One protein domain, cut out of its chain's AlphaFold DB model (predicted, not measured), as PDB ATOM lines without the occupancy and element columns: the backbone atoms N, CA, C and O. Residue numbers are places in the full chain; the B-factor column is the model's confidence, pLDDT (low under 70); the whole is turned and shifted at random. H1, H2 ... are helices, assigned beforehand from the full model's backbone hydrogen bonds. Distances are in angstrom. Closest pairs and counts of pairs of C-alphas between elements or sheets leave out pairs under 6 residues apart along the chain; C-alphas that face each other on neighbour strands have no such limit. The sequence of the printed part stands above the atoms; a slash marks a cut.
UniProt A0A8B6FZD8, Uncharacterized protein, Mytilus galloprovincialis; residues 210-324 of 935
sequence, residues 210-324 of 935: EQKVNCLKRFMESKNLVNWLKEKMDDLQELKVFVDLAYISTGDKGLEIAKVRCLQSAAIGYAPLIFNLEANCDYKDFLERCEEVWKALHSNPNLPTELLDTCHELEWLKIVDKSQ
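AT A GLANCE: This is residues 210 to 324 of the 935 residues of an uncharacterized protein of Mytilus galloprovincialis (UniProt A0A8B6FZD8). An elongated body of helices in two rough layers: the long hairpin of H3 and H4, with H6 following on beyond the end of H4, makes one, and H8, H2, H7 and H1 make the other. H7 crosses H4 in the middle of the body, H1 runs beside H7, short H5 packs on H6, and residues 279 to 284, of which 283 to 284 belong to H6, stick out. The printed part has 115 residues with eight named helices, H1 to H8 in order along it, and no named strand: the class is all helix. It is compact, with a radius of gyration of the C-alphas of 14.1 A, and spans 43 by 27 by 21 A.

IN THESE COORDINATES: H1, residues 210 to 221, begins at C-alpha 210 at (-51.749, 13.524, 45.268). H2 holds residues 223 to 232. H3, residues 236 to 250, is 20.6 A long from first to last C-alpha, and H4, residues 254 to 269, is 22.3 A long. H5 holds residues 271 to 274. H6, residues 283 to 299, is the longest at 24.4 A and begins at C-alpha 283 at (-34.513, 5.893, 48.683). H7 holds residues 303 to 312, and H8, residues 314 to 324, ends at C-alpha 324 at (-25.525, 28.929, 17.999).

HOW THE PARTS SIT: H1 touches H7, the hub, at a shallow tilt of 18 degrees, the same way; the closest C-alphas, of Cys 215 and Pro 304, are 5.3 A apart. H4 touches H7 at a steep tilt of 58 degrees, opposite ways, with the C-alphas of Ala 266 and Leu 307 closest at 4.9 A. H2 and H7 only just touch, with 3 pairs of C-alphas within 8 A, and only at their ends; the closest are those of Leu 225 and Cys 311, 5.3 A. H3 and H4 form a helical hairpin at a shallow tilt of 5 degrees, opposite ways, with the C-alphas of Thr 250 and Glu 256 closest at 5.9 A. H5 touches residues 289 to 293 of H6, with the C-alphas of Pro 272 and Arg 289 closest at 5.5 A. H4 and H8 are near each other, while H1 and H3 are apart. Every O i to N i+4 pair is within hydrogen-bond range in H1, H2, H3, H4 and H6, against 5 of 6 in H7 and 6 of 7 in H8; H5 is too short for such a pair.

THE WHOLE: The two C-alphas farthest apart, of Asp 252 and Asp 282, are 45.2 A apart. The printed part has no cut. The link from H5 to H6, 8 residues, is short, and the other links are tight. The mean pLDDT of the printed part is 85.1; residues 248 to 254 and 322 to 324 are under 70.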
ATOM      1  N   GLU A 210     -51.378  13.639  46.681       83.38
ATOM      2  CA  GLU A 210     -51.749  13.524  45.268       83.38
ATOM      3  C   GLU A 210     -51.026  14.543  44.366       83.38
ATOM      4  O   GLU A 210     -50.651  14.206  43.242       83.38
ATOM      5  N   GLN A 211     -50.766  15.765  44.851       85.12
ATOM      6  CA  GLN A 211     -50.070  16.797  44.072       85.12
ATOM      7  C   GLN A 211     -48.593  16.443  43.887       85.12
ATOM      8  O   GLN A 211     -48.057  16.580  42.785       85.12
ATOM      9  N   LYS A 212     -47.954  15.919  44.936       89.38
ATOM     10  CA  LYS A 212     -46.569  15.430  44.893       89.38
ATOM     11  C   LYS A 212     -46.414  14.221  43.971       89.38
ATOM     12  O   LYS A 212     -45.458  14.170  43.198       89.38
ATOM     13  N   VAL A 213     -47.370  13.286  43.995       87.25
ATOM     14  CA  VAL A 213     -47.405  12.168  43.034       87.25
ATOM     15  C   VAL A 213     -47.550  12.693  41.606       87.25
ATOM     16  O   VAL A 213     -46.828  12.247  40.718       87.25
ATOM     17  N   ASN A 214     -48.457  13.645  41.368       88.19
ATOM     18  CA  ASN A 214     -48.656  14.221  40.038       88.19
ATOM     19  C   ASN A 214     -47.405  14.953  39.523       88.19
ATOM     20  O   ASN A 214     -47.067  14.828  38.352       88.19
ATOM     21  N   CYS A 215     -46.685  15.661  40.395       92.19
ATOM     22  CA  CYS A 215     -45.404  16.293  40.075       92.19
ATOM     23  C   CYS A 215     -44.377  15.279  39.539       92.19
ATOM     24  O   CYS A 215     -43.816  15.489  38.464       92.19
ATOM     25  N   LEU A 216     -44.208  14.134  40.210       91.44
ATOM     26  CA  LEU A 216     -43.321  13.065  39.733       91.44
ATOM     27  C   LEU A 216     -43.838  12.381  38.459       91.44
ATOM     28  O   LEU A 216     -43.044  12.023  37.593       91.44
ATOM     29  N   LYS A 217     -45.161  12.237  38.300       91.00
ATOM     30  CA  LYS A 217     -45.756  11.713  37.059       91.00
ATOM     31  C   LYS A 217     -45.428  12.601  35.861       91.00
ATOM     32  O   LYS A 217     -44.971  12.094  34.844       91.00
ATOM     33  N   ARG A 218     -45.587  13.923  35.994       91.38
ATOM     34  CA  ARG A 218     -45.235  14.878  34.929       91.38
ATOM     35  C   ARG A 218     -43.744  14.884  34.621       91.38
ATOM     36  O   ARG A 218     -43.377  14.941  33.455       91.38
ATOM     37  N   PHE A 219     -42.894  14.745  35.637       93.12
ATOM     38  CA  PHE A 219     -41.457  14.567  35.433       93.12
ATOM     39  C   PHE A 219     -41.142  13.350  34.547       93.12
ATOM     40  O   PHE A 219     -40.371  13.469  33.597       93.12
ATOM     41  N   MET A 220     -41.800  12.213  34.791       91.44
ATOM     42  CA  MET A 220     -41.641  11.006  33.974       91.44
ATOM     43  C   MET A 220     -42.220  11.141  32.562       91.44
ATOM     44  O   MET A 220     -41.616  10.668  31.600       91.44
ATOM     45  N   GLU A 221     -43.360  11.816  32.400       91.31
ATOM     46  CA  GLU A 221     -43.928  12.117  31.077       91.31
ATOM     47  C   GLU A 221     -42.994  13.016  30.244       91.31
ATOM     48  O   GLU A 221     -42.908  12.866  29.026       91.31
ATOM     49  N   SER A 222     -42.239  13.904  30.898       92.06
ATOM     50  CA  SER A 222     -41.267  14.808  30.271       92.06
ATOM     51  C   SER A 222     -39.847  14.236  30.152       92.06
ATOM     52  O   SER A 222     -38.898  14.987  29.919       92.06
ATOM     53  N   LYS A 223     -39.668  12.914  30.251       89.50
ATOM     54  CA  LYS A 223     -38.343  12.265  30.226       89.50
ATOM     55  C   LYS A 223     -37.470  12.601  29.012       89.50
ATOM     56  O   LYS A 223     -36.260  12.722  29.152       89.50
ATOM     57  N   ASN A 224     -38.066  12.822  27.837       90.19
ATOM     58  CA  ASN A 224     -37.318  13.200  26.631       90.19
ATOM     59  C   ASN A 224     -36.645  14.572  26.779       90.19
ATOM     60  O   ASN A 224     -35.506  14.745  26.355       90.19
ATOM     61  N   LEU A 225     -37.344  15.534  27.392       92.06
ATOM     62  CA  LEU A 225     -36.785  16.846  27.713       92.06
ATOM     63  C   LEU A 225     -35.706  16.716  28.791       92.06
ATOM     64  O   LEU A 225     -34.643  17.307  28.653       92.06
ATOM     65  N   VAL A 226     -35.964  15.930  29.840       90.69
ATOM     66  CA  VAL A 226     -35.010  15.723  30.942       90.69
ATOM     67  C   VAL A 226     -33.704  15.100  30.445       90.69
ATOM     68  O   VAL A 226     -32.635  15.597  30.787       90.69
ATOM     69  N   ASN A 227     -33.774  14.057  29.615       89.62
ATOM     70  CA  ASN A 227     -32.590  13.426  29.030       89.62
ATOM     71  C   ASN A 227     -31.839  14.397  28.119       89.62
ATOM     72  O   ASN A 227     -30.624  14.502  28.221       89.62
ATOM     73  N   TRP A 228     -32.552  15.169  27.296       91.38
ATOM     74  CA  TRP A 228     -31.924  16.191  26.460       91.38
ATOM     75  C   TRP A 228     -31.217  17.278  27.287       91.38
ATOM     76  O   TRP A 228     -30.096  17.649  26.956       91.38
ATOM     77  N   LEU A 229     -31.830  17.750  28.380       89.50
ATOM     78  CA  LEU A 229     -31.202  18.711  29.293       89.50
ATOM     79  C   LEU A 229     -29.945  18.123  29.946       89.50
ATOM     80  O   LEU A 229     -28.924  18.796  29.959       89.50
ATOM     81  N   LYS A 230     -29.995  16.868  30.417       86.44
ATOM     82  CA  LYS A 230     -28.837  16.157  30.993       86.44
ATOM     83  C   LYS A 230     -27.704  15.916  29.989       86.44
ATOM     84  O   LYS A 230     -26.548  15.892  30.379       86.44
ATOM     85  N   GLU A 231     -28.024  15.687  28.716       87.25
ATOM     86  CA  GLU A 231     -27.023  15.481  27.657       87.25
ATOM     87  C   GLU A 231     -26.340  16.781  27.222       87.25
ATOM     88  O   GLU A 231     -25.226  16.749  26.700       87.25
ATOM     89  N   LYS A 232     -27.040  17.913  27.350       83.12
ATOM     90  CA  LYS A 232     -26.607  19.205  26.808       83.12
ATOM     91  C   LYS A 232     -26.042  20.160  27.837       83.12
ATOM     92  O   LYS A 232     -25.312  21.064  27.445       83.12
ATOM     93  N   MET A 233     -26.440  20.005  29.090       85.31
ATOM     94  CA  MET A 233     -26.101  20.913  30.172       85.31
ATOM     95  C   MET A 233     -25.678  20.080  31.372       85.31
ATOM     96  O   MET A 233     -26.451  19.256  31.868       85.31
ATOM     97  N   ASP A 234     -24.468  20.328  31.854       77.50
ATOM     98  CA  ASP A 234     -23.928  19.632  33.016       77.50
ATOM     99  C   ASP A 234     -24.518  20.198  34.320       77.50
ATOM    100  O   ASP A 234     -24.668  19.478  35.311       77.50
ATOM    101  N   ASP A 235     -24.884  21.487  34.335       82.19
ATOM    102  CA  ASP A 235     -25.383  22.159  35.531       82.19
ATOM    103  C   ASP A 235     -26.368  23.324  35.274       82.19
ATOM    104  O   ASP A 235     -26.728  23.701  34.156       82.19
ATOM    105  N   LEU A 236     -26.820  23.925  36.379       83.25
ATOM    106  CA  LEU A 236     -27.702  25.094  36.391       83.25
ATOM    107  C   LEU A 236     -27.075  26.365  35.788       83.25
ATOM    108  O   LEU A 236     -27.820  27.266  35.394       83.25
ATOM    109  N   GLN A 237     -25.744  26.494  35.765       78.94
ATOM    110  CA  GLN A 237     -25.076  27.659  35.179       78.94
ATOM    111  C   GLN A 237     -25.110  27.583  33.657       78.94
ATOM    112  O   GLN A 237     -25.441  28.579  33.016       78.94
ATOM    113  N   GLU A 238     -24.857  26.411  33.080       80.12
ATOM    114  CA  GLU A 238     -24.968  26.193  31.635       80.12
ATOM    115  C   GLU A 238     -26.406  26.364  31.145       80.12
ATOM    116  O   GLU A 238     -26.641  27.033  30.136       80.12
ATOM    117  N   LEU A 239     -27.386  25.887  31.921       84.56
ATOM    118  CA  LEU A 239     -28.797  26.180  31.670       84.56
ATOM    119  C   LEU A 239     -29.074  27.684  31.664       84.56
ATOM    120  O   LEU A 239     -29.812  28.172  30.812       84.56
ATOM    121  N   LYS A 240     -28.505  28.432  32.613       81.56
ATOM    122  CA  LYS A 240     -28.703  29.881  32.678       81.56
ATOM    123  C   LYS A 240     -28.114  30.579  31.451       81.56
ATOM    124  O   LYS A 240     -28.789  31.423  30.876       81.56
ATOM    125  N   VAL A 241     -26.914  30.185  31.022       81.62
ATOM    126  CA  VAL A 241     -26.295  30.694  29.788       81.62
ATOM    127  C   VAL A 241     -27.173  30.375  28.576       81.62
ATOM    128  O   VAL A 241     -27.427  31.256  27.761       81.62
ATOM    129  N   PHE A 242     -27.699  29.153  28.480       83.12
ATOM    130  CA  PHE A 242     -28.616  28.770  27.408       83.12
ATOM    131  C   PHE A 242     -29.913  29.587  27.426       83.12
ATOM    132  O   PHE A 242     -30.379  30.023  26.380       83.12
ATOM    133  N   VAL A 243     -30.493  29.826  28.604       84.12
ATOM    134  CA  VAL A 243     -31.698  30.649  28.771       84.12
ATOM    135  C   VAL A 243     -31.429  32.100  28.372       84.12
ATOM    136  O   VAL A 243     -32.239  32.681  27.654       84.12
ATOM    137  N   ASP A 244     -30.294  32.672  28.776       78.75
ATOM    138  CA  ASP A 244     -29.894  34.029  28.394       78.75
ATOM    139  C   ASP A 244     -29.712  34.135  26.865       78.75
ATOM    140  O   ASP A 244     -30.195  35.086  26.248       78.75
ATOM    141  N   LEU A 245     -29.113  33.123  26.228       72.12
ATOM    142  CA  LEU A 245     -28.993  33.029  24.767       72.12
ATOM    143  C   LEU A 245     -30.346  32.832  24.070       72.12
ATOM    144  O   LEU A 245     -30.594  33.438  23.028       72.12
ATOM    145  N   ALA A 246     -31.242  32.030  24.642       77.56
ATOM    146  CA  ALA A 246     -32.586  31.833  24.113       77.56
ATOM    147  C   ALA A 246     -33.404  33.130  24.185       77.56
ATOM    148  O   ALA A 246     -34.070  33.470  23.211       77.56
ATOM    149  N   TYR A 247     -33.298  33.899  25.278       76.81
ATOM    150  CA  TYR A 247     -33.906  35.230  25.368       76.81
ATOM    151  C   TYR A 247     -33.387  36.167  24.269       76.81
ATOM    152  O   TYR A 247     -34.188  36.871  23.654       76.81
ATOM    153  N   ILE A 248     -32.080  36.136  23.980       68.19
ATOM    154  CA  ILE A 248     -31.475  36.924  22.894       68.19
ATOM    155  C   ILE A 248     -32.040  36.498  21.527       68.19
ATOM    156  O   ILE A 248     -32.486  37.358  20.771       68.19
ATOM    157  N   SER A 249     -32.103  35.193  21.247       64.69
ATOM    158  CA  SER A 249     -32.560  34.669  19.949       64.69
ATOM    159  C   SER A 249     -34.067  34.871  19.708       64.69
ATOM    160  O   SER A 249     -34.509  35.030  18.570       64.69
ATOM    161  N   THR A 250     -34.886  34.927  20.767       66.38
ATOM    162  CA  THR A 250     -36.339  35.173  20.639       66.38
ATOM    163  C   THR A 250     -36.723  36.625  20.333       66.38
ATOM    164  O   THR A 250     -37.823  36.876  19.827       66.38
ATOM    165  N   GLY A 251     -35.849  37.596  20.622       64.81
ATOM    166  CA  GLY A 251     -36.159  39.026  20.496       64.81
ATOM    167  C   GLY A 251     -37.425  39.450  21.268       64.81
ATOM    168  O   GLY A 251     -37.725  38.911  22.329       64.81
ATOM    169  N   ASP A 252     -38.204  40.392  20.715       58.78
ATOM    170  CA  ASP A 252     -39.403  40.992  21.349       58.78
ATOM    171  C   ASP A 252     -40.724  40.223  21.119       58.78
ATOM    172  O   ASP A 252     -41.829  40.749  21.302       58.78
ATOM    173  N   LYS A 253     -40.671  38.955  20.698       59.28
ATOM    174  CA  LYS A 253     -41.891  38.166  20.477       59.28
ATOM    175  C   LYS A 253     -42.435  37.630  21.801       59.28
ATOM    176  O   LYS A 253     -41.989  36.603  22.308       59.28
ATOM    177  N   GLY A 254     -43.479  38.274  22.324       64.69
ATOM    178  CA  GLY A 254     -44.071  37.945  23.631       64.69
ATOM    179  C   GLY A 254     -44.441  36.467  23.856       64.69
ATOM    180  O   GLY A 254     -44.327  35.980  24.979       64.69
ATOM    181  N   LEU A 255     -44.835  35.730  22.808       71.50
ATOM    182  CA  LEU A 255     -45.138  34.296  22.911       71.50
ATOM    183  C   LEU A 255     -43.872  33.437  23.083       71.50
ATOM    184  O   LEU A 255     -43.885  32.481  23.853       71.50
ATOM    185  N   GLU A 256     -42.780  33.774  22.397       76.69
ATOM    186  CA  GLU A 256     -41.515  33.033  22.472       76.69
ATOM    187  C   GLU A 256     -40.786  33.331  23.797       76.69
ATOM    188  O   GLU A 256     -40.292  32.411  24.447       76.69
ATOM    189  N   ILE A 257     -40.866  34.573  24.293       80.00
ATOM    190  CA  ILE A 257     -40.401  34.956  25.642       80.00
ATOM    191  C   ILE A 257     -41.106  34.124  26.725       80.00
ATOM    192  O   ILE A 257     -40.479  33.677  27.690       80.00
ATOM    193  N   ALA A 258     -42.413  33.875  26.577       82.69
ATOM    194  CA  ALA A 258     -43.158  33.044  27.519       82.69
ATOM    195  C   ALA A 258     -42.658  31.588  27.531       82.69
ATOM    196  O   ALA A 258     -42.597  30.996  28.610       82.69
ATOM    197  N   LYS A 259     -42.246  31.039  26.376       85.50
ATOM    198  CA  LYS A 259     -41.648  29.695  26.273       85.50
ATOM    199  C   LYS A 259     -40.308  29.616  27.003       85.50
ATOM    200  O   LYS A 259     -40.106  28.695  27.789       85.50
ATOM    201  N   VAL A 260     -39.430  30.605  26.815       87.00
ATOM    202  CA  VAL A 260     -38.129  30.664  27.511       87.00
ATOM    203  C   VAL A 260     -38.319  30.787  29.024       87.00
ATOM    204  O   VAL A 260     -37.676  30.074  29.793       87.00
ATOM    205  N   ARG A 261     -39.263  31.624  29.469       86.25
ATOM    206  CA  ARG A 261     -39.603  31.750  30.894       86.25
ATOM    207  C   ARG A 261     -40.157  30.448  31.475       86.25
ATOM    208  O   ARG A 261     -39.845  30.110  32.615       86.25
ATOM    209  N   CYS A 262     -40.971  29.733  30.699       89.62
ATOM    210  CA  CYS A 262     -41.516  28.428  31.067       89.62
ATOM    211  C   CYS A 262     -40.393  27.396  31.258       89.62
ATOM    212  O   CYS A 262     -40.313  26.785  32.323       89.62
ATOM    213  N   LEU A 263     -39.457  27.307  30.300       90.06
ATOM    214  CA  LEU A 263     -38.258  26.469  30.407       90.06
ATOM    215  C   LEU A 263     -37.448  26.817  31.658       90.06
ATOM    216  O   LEU A 263     -37.092  25.927  32.425       90.06
ATOM    217  N   GLN A 264     -37.166  28.104  31.873       90.00
ATOM    218  CA  GLN A 264     -36.375  28.567  33.010       90.00
ATOM    219  C   GLN A 264     -37.027  28.169  34.342       90.00
ATOM    220  O   GLN A 264     -36.356  27.619  35.212       90.00
ATOM    221  N   SER A 265     -38.331  28.414  34.498       90.69
ATOM    222  CA  SER A 265     -39.080  28.051  35.706       90.69
ATOM    223  C   SER A 265     -39.086  26.535  35.932       90.69
ATOM    224  O   SER A 265     -38.730  26.068  37.018       90.69
ATOM    225  N   ALA A 266     -39.405  25.757  34.893       91.19
ATOM    226  CA  ALA A 266     -39.468  24.302  34.964       91.19
ATOM    227  C   ALA A 266     -38.103  23.673  35.278       91.19
ATOM    228  O   ALA A 266     -37.984  22.882  36.215       91.19
ATOM    229  N   ALA A 267     -37.055  24.046  34.546       89.25
ATOM    230  CA  ALA A 267     -35.730  23.463  34.706       89.25
ATOM    231  C   ALA A 267     -35.072  23.856  36.041       89.25
ATOM    232  O   ALA A 267     -34.421  23.014  36.653       89.25
ATOM    233  N   ILE A 268     -35.309  25.073  36.556       89.25
ATOM    234  CA  ILE A 268     -34.862  25.470  37.905       89.25
ATOM    235  C   ILE A 268     -35.642  24.709  38.983       89.25
ATOM    236  O   ILE A 268     -35.041  24.192  39.924       89.25
ATOM    237  N   GLY A 269     -36.970  24.619  38.860       90.44
ATOM    238  CA  GLY A 269     -37.811  23.957  39.858       90.44
ATOM    239  C   GLY A 269     -37.551  22.452  39.982       90.44
ATOM    240  O   GLY A 269     -37.619  21.914  41.085       90.44
ATOM    241  N   TYR A 270     -37.203  21.786  38.877       93.44
ATOM    242  CA  TYR A 270     -36.848  20.360  38.846       93.44
ATOM    243  C   TYR A 270     -35.336  20.085  38.905       93.44
ATOM    244  O   TYR A 270     -34.934  18.920  38.894       93.44
ATOM    245  N   ALA A 271     -34.491  21.112  39.024       91.25
ATOM    246  CA  ALA A 271     -33.033  20.975  39.022       91.25
ATOM    247  C   ALA A 271     -32.469  19.910  39.988       91.25
ATOM    248  O   ALA A 271     -31.569  19.178  39.569       91.25
ATOM    249  N   PRO A 272     -32.994  19.727  41.223       91.75
ATOM    250  CA  PRO A 272     -32.509  18.682  42.129       91.75
ATOM    251  C   PRO A 272     -32.633  17.252  41.581       91.75
ATOM    252  O   PRO A 272     -31.835  16.395  41.958       91.75
ATOM    253  N   LEU A 273     -33.618  16.996  40.708       91.00
ATOM    254  CA  LEU A 273     -33.836  15.701  40.050       91.00
ATOM    255  C   LEU A 273     -33.212  15.633  38.647       91.00
ATOM    256  O   LEU A 273     -32.847  14.547  38.197       91.00
ATOM    257  N   ILE A 274     -33.087  16.772  37.955       90.19
ATOM    258  CA  ILE A 274     -32.478  16.844  36.620       90.19
ATOM    259  C   ILE A 274     -30.952  16.799  36.722       90.19
ATOM    260  O   ILE A 274     -30.347  15.907  36.150       90.19
ATOM    261  N   PHE A 275     -30.317  17.711  37.455       87.38
ATOM    262  CA  PHE A 275     -28.854  17.858  37.425       87.38
ATOM    263  C   PHE A 275     -28.154  17.158  38.587       87.38
ATOM    264  O   PHE A 275     -27.026  16.703  38.451       87.38
ATOM    265  N   ASN A 276     -28.830  17.016  39.729       85.19
ATOM    266  CA  ASN A 276     -28.162  16.570  40.951       85.19
ATOM    267  C   ASN A 276     -28.474  15.106  41.326       85.19
ATOM    268  O   ASN A 276     -28.149  14.684  42.435       85.19
ATOM    269  N   LEU A 277     -29.120  14.318  40.465       85.62
ATOM    270  CA  LEU A 277     -29.491  12.935  40.782       85.62
ATOM    271  C   LEU A 277     -28.353  11.954  40.450       85.62
ATOM    272  O   LEU A 277     -28.142  11.623  39.286       85.62
ATOM    273  N   GLU A 278     -27.638  11.481  41.472       83.00
ATOM    274  CA  GLU A 278     -26.533  10.518  41.327       83.00
ATOM    275  C   GLU A 278     -27.036   9.073  41.144       83.00
ATOM    276  O   GLU A 278     -28.046   8.679  41.727       83.00
ATOM    277  N   ALA A 279     -26.310   8.250  40.377       82.38
ATOM    278  CA  ALA A 279     -26.711   6.867  40.086       82.38
ATOM    279  C   ALA A 279     -26.714   5.952  41.327       82.38
ATOM    280  O   ALA A 279     -27.518   5.034  41.417       82.38
ATOM    281  N   ASN A 280     -25.867   6.209  42.326       85.00
ATOM    282  CA  ASN A 280     -25.780   5.435  43.575       85.00
ATOM    283  C   ASN A 280     -26.813   5.850  44.651       85.00
ATOM    284  O   ASN A 280     -26.778   5.315  45.760       85.00
ATOM    285  N   CYS A 281     -27.707   6.792  44.334       88.38
ATOM    286  CA  CYS A 281     -28.712   7.368  45.228       88.38
ATOM    287  C   CYS A 281     -29.669   6.305  45.794       88.38
ATOM    288  O   CYS A 281     -30.270   5.540  45.034       88.38
ATOM    289  N   ASP A 282     -29.830   6.257  47.124       88.88
ATOM    290  CA  ASP A 282     -30.807   5.384  47.784       88.88
ATOM    291  C   ASP A 282     -32.185   6.061  47.959       88.88
ATOM    292  O   ASP A 282     -32.411   7.212  47.579       88.88
ATOM    293  N   TYR A 283     -33.160   5.345  48.530       87.25
ATOM    294  CA  TYR A 283     -34.513   5.893  48.683       87.25
ATOM    295  C   TYR A 283     -34.601   7.143  49.576       87.25
ATOM    296  O   TYR A 283     -35.558   7.907  49.437       87.25
ATOM    297  N   LYS A 284     -33.677   7.341  50.524       88.06
ATOM    298  CA  LYS A 284     -33.665   8.522  51.400       88.06
ATOM    299  C   LYS A 284     -33.091   9.713  50.661       88.06
ATOM    300  O   LYS A 284     -33.717  10.769  50.690       88.06
ATOM    301  N   ASP A 285     -31.971   9.505  49.980       88.44
ATOM    302  CA  ASP A 285     -31.316  10.530  49.171       88.44
ATOM    303  C   ASP A 285     -32.284  11.033  48.085       88.44
ATOM    304  O   ASP A 285     -32.482  12.237  47.910       88.44
ATOM    305  N   PHE A 286     -33.000  10.112  47.431       90.75
ATOM    306  CA  PHE A 286     -34.004  10.442  46.420       90.75
ATOM    307  C   PHE A 286     -35.154  11.284  46.989       90.75
ATOM    308  O   PHE A 286     -35.556  12.292  46.400       90.75
ATOM    309  N   LEU A 287     -35.688  10.889  48.151       89.19
ATOM    310  CA  LEU A 287     -36.772  11.621  48.804       89.19
ATOM    311  C   LEU A 287     -36.326  13.005  49.286       89.19
ATOM    312  O   LEU A 287     -37.130  13.932  49.242       89.19
ATOM    313  N   GLU A 288     -35.067  13.178  49.688       89.94
ATOM    314  CA  GLU A 288     -34.518  14.492  50.033       89.94
ATOM    315  C   GLU A 288     -34.524  15.437  48.821       89.94
ATOM    316  O   GLU A 288     -34.980  16.577  48.932       89.94
ATOM    317  N   ARG A 289     -34.148  14.946  47.631       92.06
ATOM    318  CA  ARG A 289     -34.225  15.741  46.389       92.06
ATOM    319  C   ARG A 289     -35.659  16.019  45.956       92.06
ATOM    320  O   ARG A 289     -35.965  17.121  45.503       92.06
ATOM    321  N   CYS A 290     -36.562  15.058  46.140       90.81
ATOM    322  CA  CYS A 290     -37.991  15.290  45.939       90.81
ATOM    323  C   CYS A 290     -38.538  16.374  46.870       90.81
ATOM    324  O   CYS A 290     -39.331  17.192  46.421       90.81
ATOM    325  N   GLU A 291     -38.106  16.435  48.133       90.12
ATOM    326  CA  GLU A 291     -38.530  17.498  49.054       90.12
ATOM    327  C   GLU A 291     -38.067  18.888  48.586       90.12
ATOM    328  O   GLU A 291     -38.791  19.866  48.772       90.12
ATOM    329  N   GLU A 292     -36.912  19.009  47.928       90.94
ATOM    330  CA  GLU A 292     -36.486  20.270  47.301       90.94
ATOM    331  C   GLU A 292     -37.390  20.672  46.129       90.94
ATOM    332  O   GLU A 292     -37.871  21.809  46.086       90.94
ATOM    333  N   VAL A 293     -37.712  19.733  45.234       92.69
ATOM    334  CA  VAL A 293     -38.665  19.974  44.135       92.69
ATOM    335  C   VAL A 293     -40.057  20.295  44.679       92.69
ATOM    336  O   VAL A 293     -40.736  21.198  44.194       92.69
ATOM    337  N   TRP A 294     -40.495  19.615  45.737       92.50
ATOM    338  CA  TRP A 294     -41.788  19.885  46.351       92.50
ATOM    339  C   TRP A 294     -41.820  21.251  47.037       92.50
ATOM    340  O   TRP A 294     -42.858  21.905  46.983       92.50
ATOM    341  N   LYS A 295     -40.719  21.758  47.610       91.31
ATOM    342  CA  LYS A 295     -40.650  23.159  48.077       91.31
ATOM    343  C   LYS A 295     -40.843  24.149  46.923       91.31
ATOM    344  O   LYS A 295     -41.565  25.137  47.089       91.31
ATOM    345  N   ALA A 296     -40.258  23.870  45.755       89.75
ATOM    346  CA  ALA A 296     -40.491  24.667  44.549       89.75
ATOM    347  C   ALA A 296     -41.959  24.577  44.087       89.75
ATOM    348  O   ALA A 296     -42.568  25.606  43.810       89.75
ATOM    349  N   LEU A 297     -42.569  23.387  44.126       90.94
ATOM    350  CA  LEU A 297     -43.985  23.162  43.799       90.94
ATOM    351  C   LEU A 297     -44.948  23.928  44.720       90.94
ATOM    352  O   LEU A 297     -45.954  24.458  44.257       90.94
ATOM    353  N   HIS A 298     -44.652  24.018  46.020       88.75
ATOM    354  CA  HIS A 298     -45.468  24.817  46.945       88.75
ATOM    355  C   HIS A 298     -45.413  26.313  46.604       88.75
ATOM    356  O   HIS A 298     -46.389  27.027  46.831       88.75
ATOM    357  N   SER A 299     -44.285  26.781  46.064       89.00
ATOM    358  CA  SER A 299     -44.101  28.175  45.643       89.00
ATOM    359  C   SER A 299     -44.716  28.447  44.264       89.00
ATOM    360  O   SER A 299     -45.270  29.522  44.048       89.00
ATOM    361  N   ASN A 300     -44.663  27.472  43.351       88.38
ATOM    362  CA  ASN A 300     -45.271  27.518  42.022       88.38
ATOM    363  C   ASN A 300     -46.125  26.257  41.763       88.38
ATOM    364  O   ASN A 300     -45.603  25.248  41.279       88.38
ATOM    365  N   PRO A 301     -47.451  26.307  42.010       89.56
ATOM    366  CA  PRO A 301     -48.345  25.173  41.763       89.56
ATOM    367  C   PRO A 301     -48.443  24.737  40.291       89.56
ATOM    368  O   PRO A 301     -48.852  23.608  40.021       89.56
ATOM    369  N   ASN A 302     -48.072  25.607  39.342       90.50
ATOM    370  CA  ASN A 302     -48.121  25.327  37.903       90.50
ATOM    371  C   ASN A 302     -46.851  24.648  37.375       90.50
ATOM    372  O   ASN A 302     -46.821  24.244  36.215       90.50
ATOM    373  N   LEU A 303     -45.835  24.460  38.222       91.94
ATOM    374  CA  LEU A 303     -44.545  23.877  37.860       91.94
ATOM    375  C   LEU A 303     -44.644  22.543  37.069       91.94
ATOM    376  O   LEU A 303     -43.913  22.378  36.093       91.94
ATOM    377  N   PRO A 304     -45.546  21.588  37.395       90.94
ATOM    378  CA  PRO A 304     -45.703  20.357  36.610       90.94
ATOM    379  C   PRO A 304     -46.333  20.565  35.225       90.94
ATOM    380  O   PRO A 304     -46.132  19.741  34.336       90.94
ATOM    381  N   THR A 305     -47.123  21.623  35.048       90.69
ATOM    382  CA  THR A 305     -47.694  21.992  33.745       90.69
ATOM    383  C   THR A 305     -46.631  22.667  32.889       90.69
ATOM    384  O   THR A 305     -46.453  22.282  31.744       90.69
ATOM    385  N   GLU A 306     -45.851  23.577  33.477       91.38
ATOM    386  CA  GLU A 306     -44.754  24.277  32.795       91.38
ATOM    387  C   GLU A 306     -43.683  23.311  32.262       91.38
ATOM    388  O   GLU A 306     -43.203  23.467  31.138       91.38
ATOM    389  N   LEU A 307     -43.340  22.264  33.025       92.06
ATOM    390  CA  LEU A 307     -42.419  21.221  32.556       92.06
ATOM    391  C   LEU A 307     -42.972  20.471  31.334       92.06
ATOM    392  O   LEU A 307     -42.240  20.223  30.375       92.06
ATOM    393  N   LEU A 308     -44.265  20.145  31.354       90.56
ATOM    394  CA  LEU A 308     -44.915  19.432  30.259       90.56
ATOM    395  C   LEU A 308     -45.025  20.312  29.005       90.56
ATOM    396  O   LEU A 308     -44.699  19.854  27.911       90.56
ATOM    397  N   ASP A 309     -45.404  21.580  29.168       89.25
ATOM    398  CA  ASP A 309     -45.468  22.560  28.080       89.25
ATOM    399  C   ASP A 309     -44.087  22.755  27.443       89.25
ATOM    400  O   ASP A 309     -43.942  22.721  26.222       89.25
ATOM    401  N   THR A 310     -43.040  22.852  28.267       88.94
ATOM    402  CA  THR A 310     -41.650  22.914  27.790       88.94
ATOM    403  C   THR A 310     -41.263  21.647  27.022       88.94
ATOM    404  O   THR A 310     -40.564  21.718  26.012       88.94
ATOM    405  N   CYS A 311     -41.738  20.476  27.456       90.31
ATOM    406  CA  CYS A 311     -41.462  19.212  26.776       90.31
ATOM    407  C   CYS A 311     -42.111  19.139  25.387       90.31
ATOM    408  O   CYS A 311     -41.521  18.562  24.471       90.31
ATOM    409  N   HIS A 312     -43.296  19.726  25.204       89.12
ATOM    410  CA  HIS A 312     -43.935  19.828  23.889       89.12
ATOM    411  C   HIS A 312     -43.156  20.733  22.923       89.12
ATOM    412  O   HIS A 312     -43.180  20.509  21.715       89.12
ATOM    413  N   GLU A 313     -42.403  21.695  23.455       88.81
ATOM    414  CA  GLU A 313     -41.591  22.653  22.698       88.81
ATOM    415  C   GLU A 313     -40.125  22.204  22.513       88.81
ATOM    416  O   GLU A 313     -39.279  22.978  22.063       88.81
ATOM    417  N   LEU A 314     -39.800  20.942  22.816       88.06
ATOM    418  CA  LEU A 314     -38.429  20.417  22.758       88.06
ATOM    419  C   LEU A 314     -37.769  20.568  21.374       88.06
ATOM    420  O   LEU A 314     -36.575  20.849  21.287       88.06
ATOM    421  N   GLU A 315     -38.516  20.398  20.280       84.62
ATOM    422  CA  GLU A 315     -37.959  20.575  18.928       84.62
ATOM    423  C   GLU A 315     -37.583  22.031  18.644       84.62
ATOM    424  O   GLU A 315     -36.557  22.290  18.016       84.62
ATOM    425  N   TRP A 316     -38.352  22.986  19.168       86.50
ATOM    426  CA  TRP A 316     -38.001  24.399  19.085       86.50
ATOM    427  C   TRP A 316     -36.708  24.696  19.864       86.50
ATOM    428  O   TRP A 316     -35.806  25.336  19.326       86.50
ATOM    429  N   LEU A 317     -36.546  24.138  21.070       84.38
ATOM    430  CA  LEU A 317     -35.313  24.278  21.861       84.38
ATOM    431  C   LEU A 317     -34.078  23.703  21.154       84.38
ATOM    432  O   LEU A 317     -33.011  24.313  21.178       84.38
ATOM    433  N   LYS A 318     -34.220  22.567  20.461       84.50
ATOM    434  CA  LYS A 318     -33.140  21.990  19.642       84.50
ATOM    435  C   LYS A 318     -32.758  22.870  18.450       84.50
ATOM    436  O   LYS A 318     -31.617  22.798  17.996       84.50
ATOM    437  N   ILE A 319     -33.689  23.654  17.907       79.19
ATOM    438  CA  ILE A 319     -33.396  24.617  16.837       79.19
ATOM    439  C   ILE A 319     -32.567  25.776  17.398       79.19
ATOM    440  O   ILE A 319     -31.557  26.117  16.788       79.19
ATOM    441  N   VAL A 320     -32.939  26.305  18.570       75.38
ATOM    442  CA  VAL A 320     -32.181  27.355  19.281       75.38
ATOM    443  C   VAL A 320     -30.770  26.878  19.656       75.38
ATOM    444  O   VAL A 320     -29.804  27.623  19.530       75.38
ATOM    445  N   ASP A 321     -30.614  25.614  20.055       75.00
ATOM    446  CA  ASP A 321     -29.297  25.004  20.304       75.00
ATOM    447  C   ASP A 321     -28.436  24.931  19.025       75.00
ATOM    448  O   ASP A 321     -27.243  25.223  19.037       75.00
ATOM    449  N   LYS A 322     -29.041  24.592  17.879       69.75
ATOM    450  CA  LYS A 322     -28.332  24.476  16.590       69.75
ATOM    451  C   LYS A 322     -28.009  25.822  15.937       69.75
ATOM    452  O   LYS A 322     -27.065  25.886  15.149       69.75
ATOM    453  N   SER A 323     -28.768  26.879  16.224       62.72
ATOM    454  CA  SER A 323     -28.540  28.217  15.659       62.72
ATOM    455  C   SER A 323     -27.327  28.937  16.261       62.72
ATOM    456  O   SER A 323     -26.865  29.922  15.687       62.72
ATOM    457  N   GLN A 324     -26.722  28.396  17.327       56.25
ATOM    458  CA  GLN A 324     -25.525  28.929  17.999       56.25
ATOM    459  C   GLN A 324     -24.281  29.080  17.093       56.25
ATOM    460  O   GLN A 324     -23.292  29.686  17.502       56.25
TER     461      GLN A 324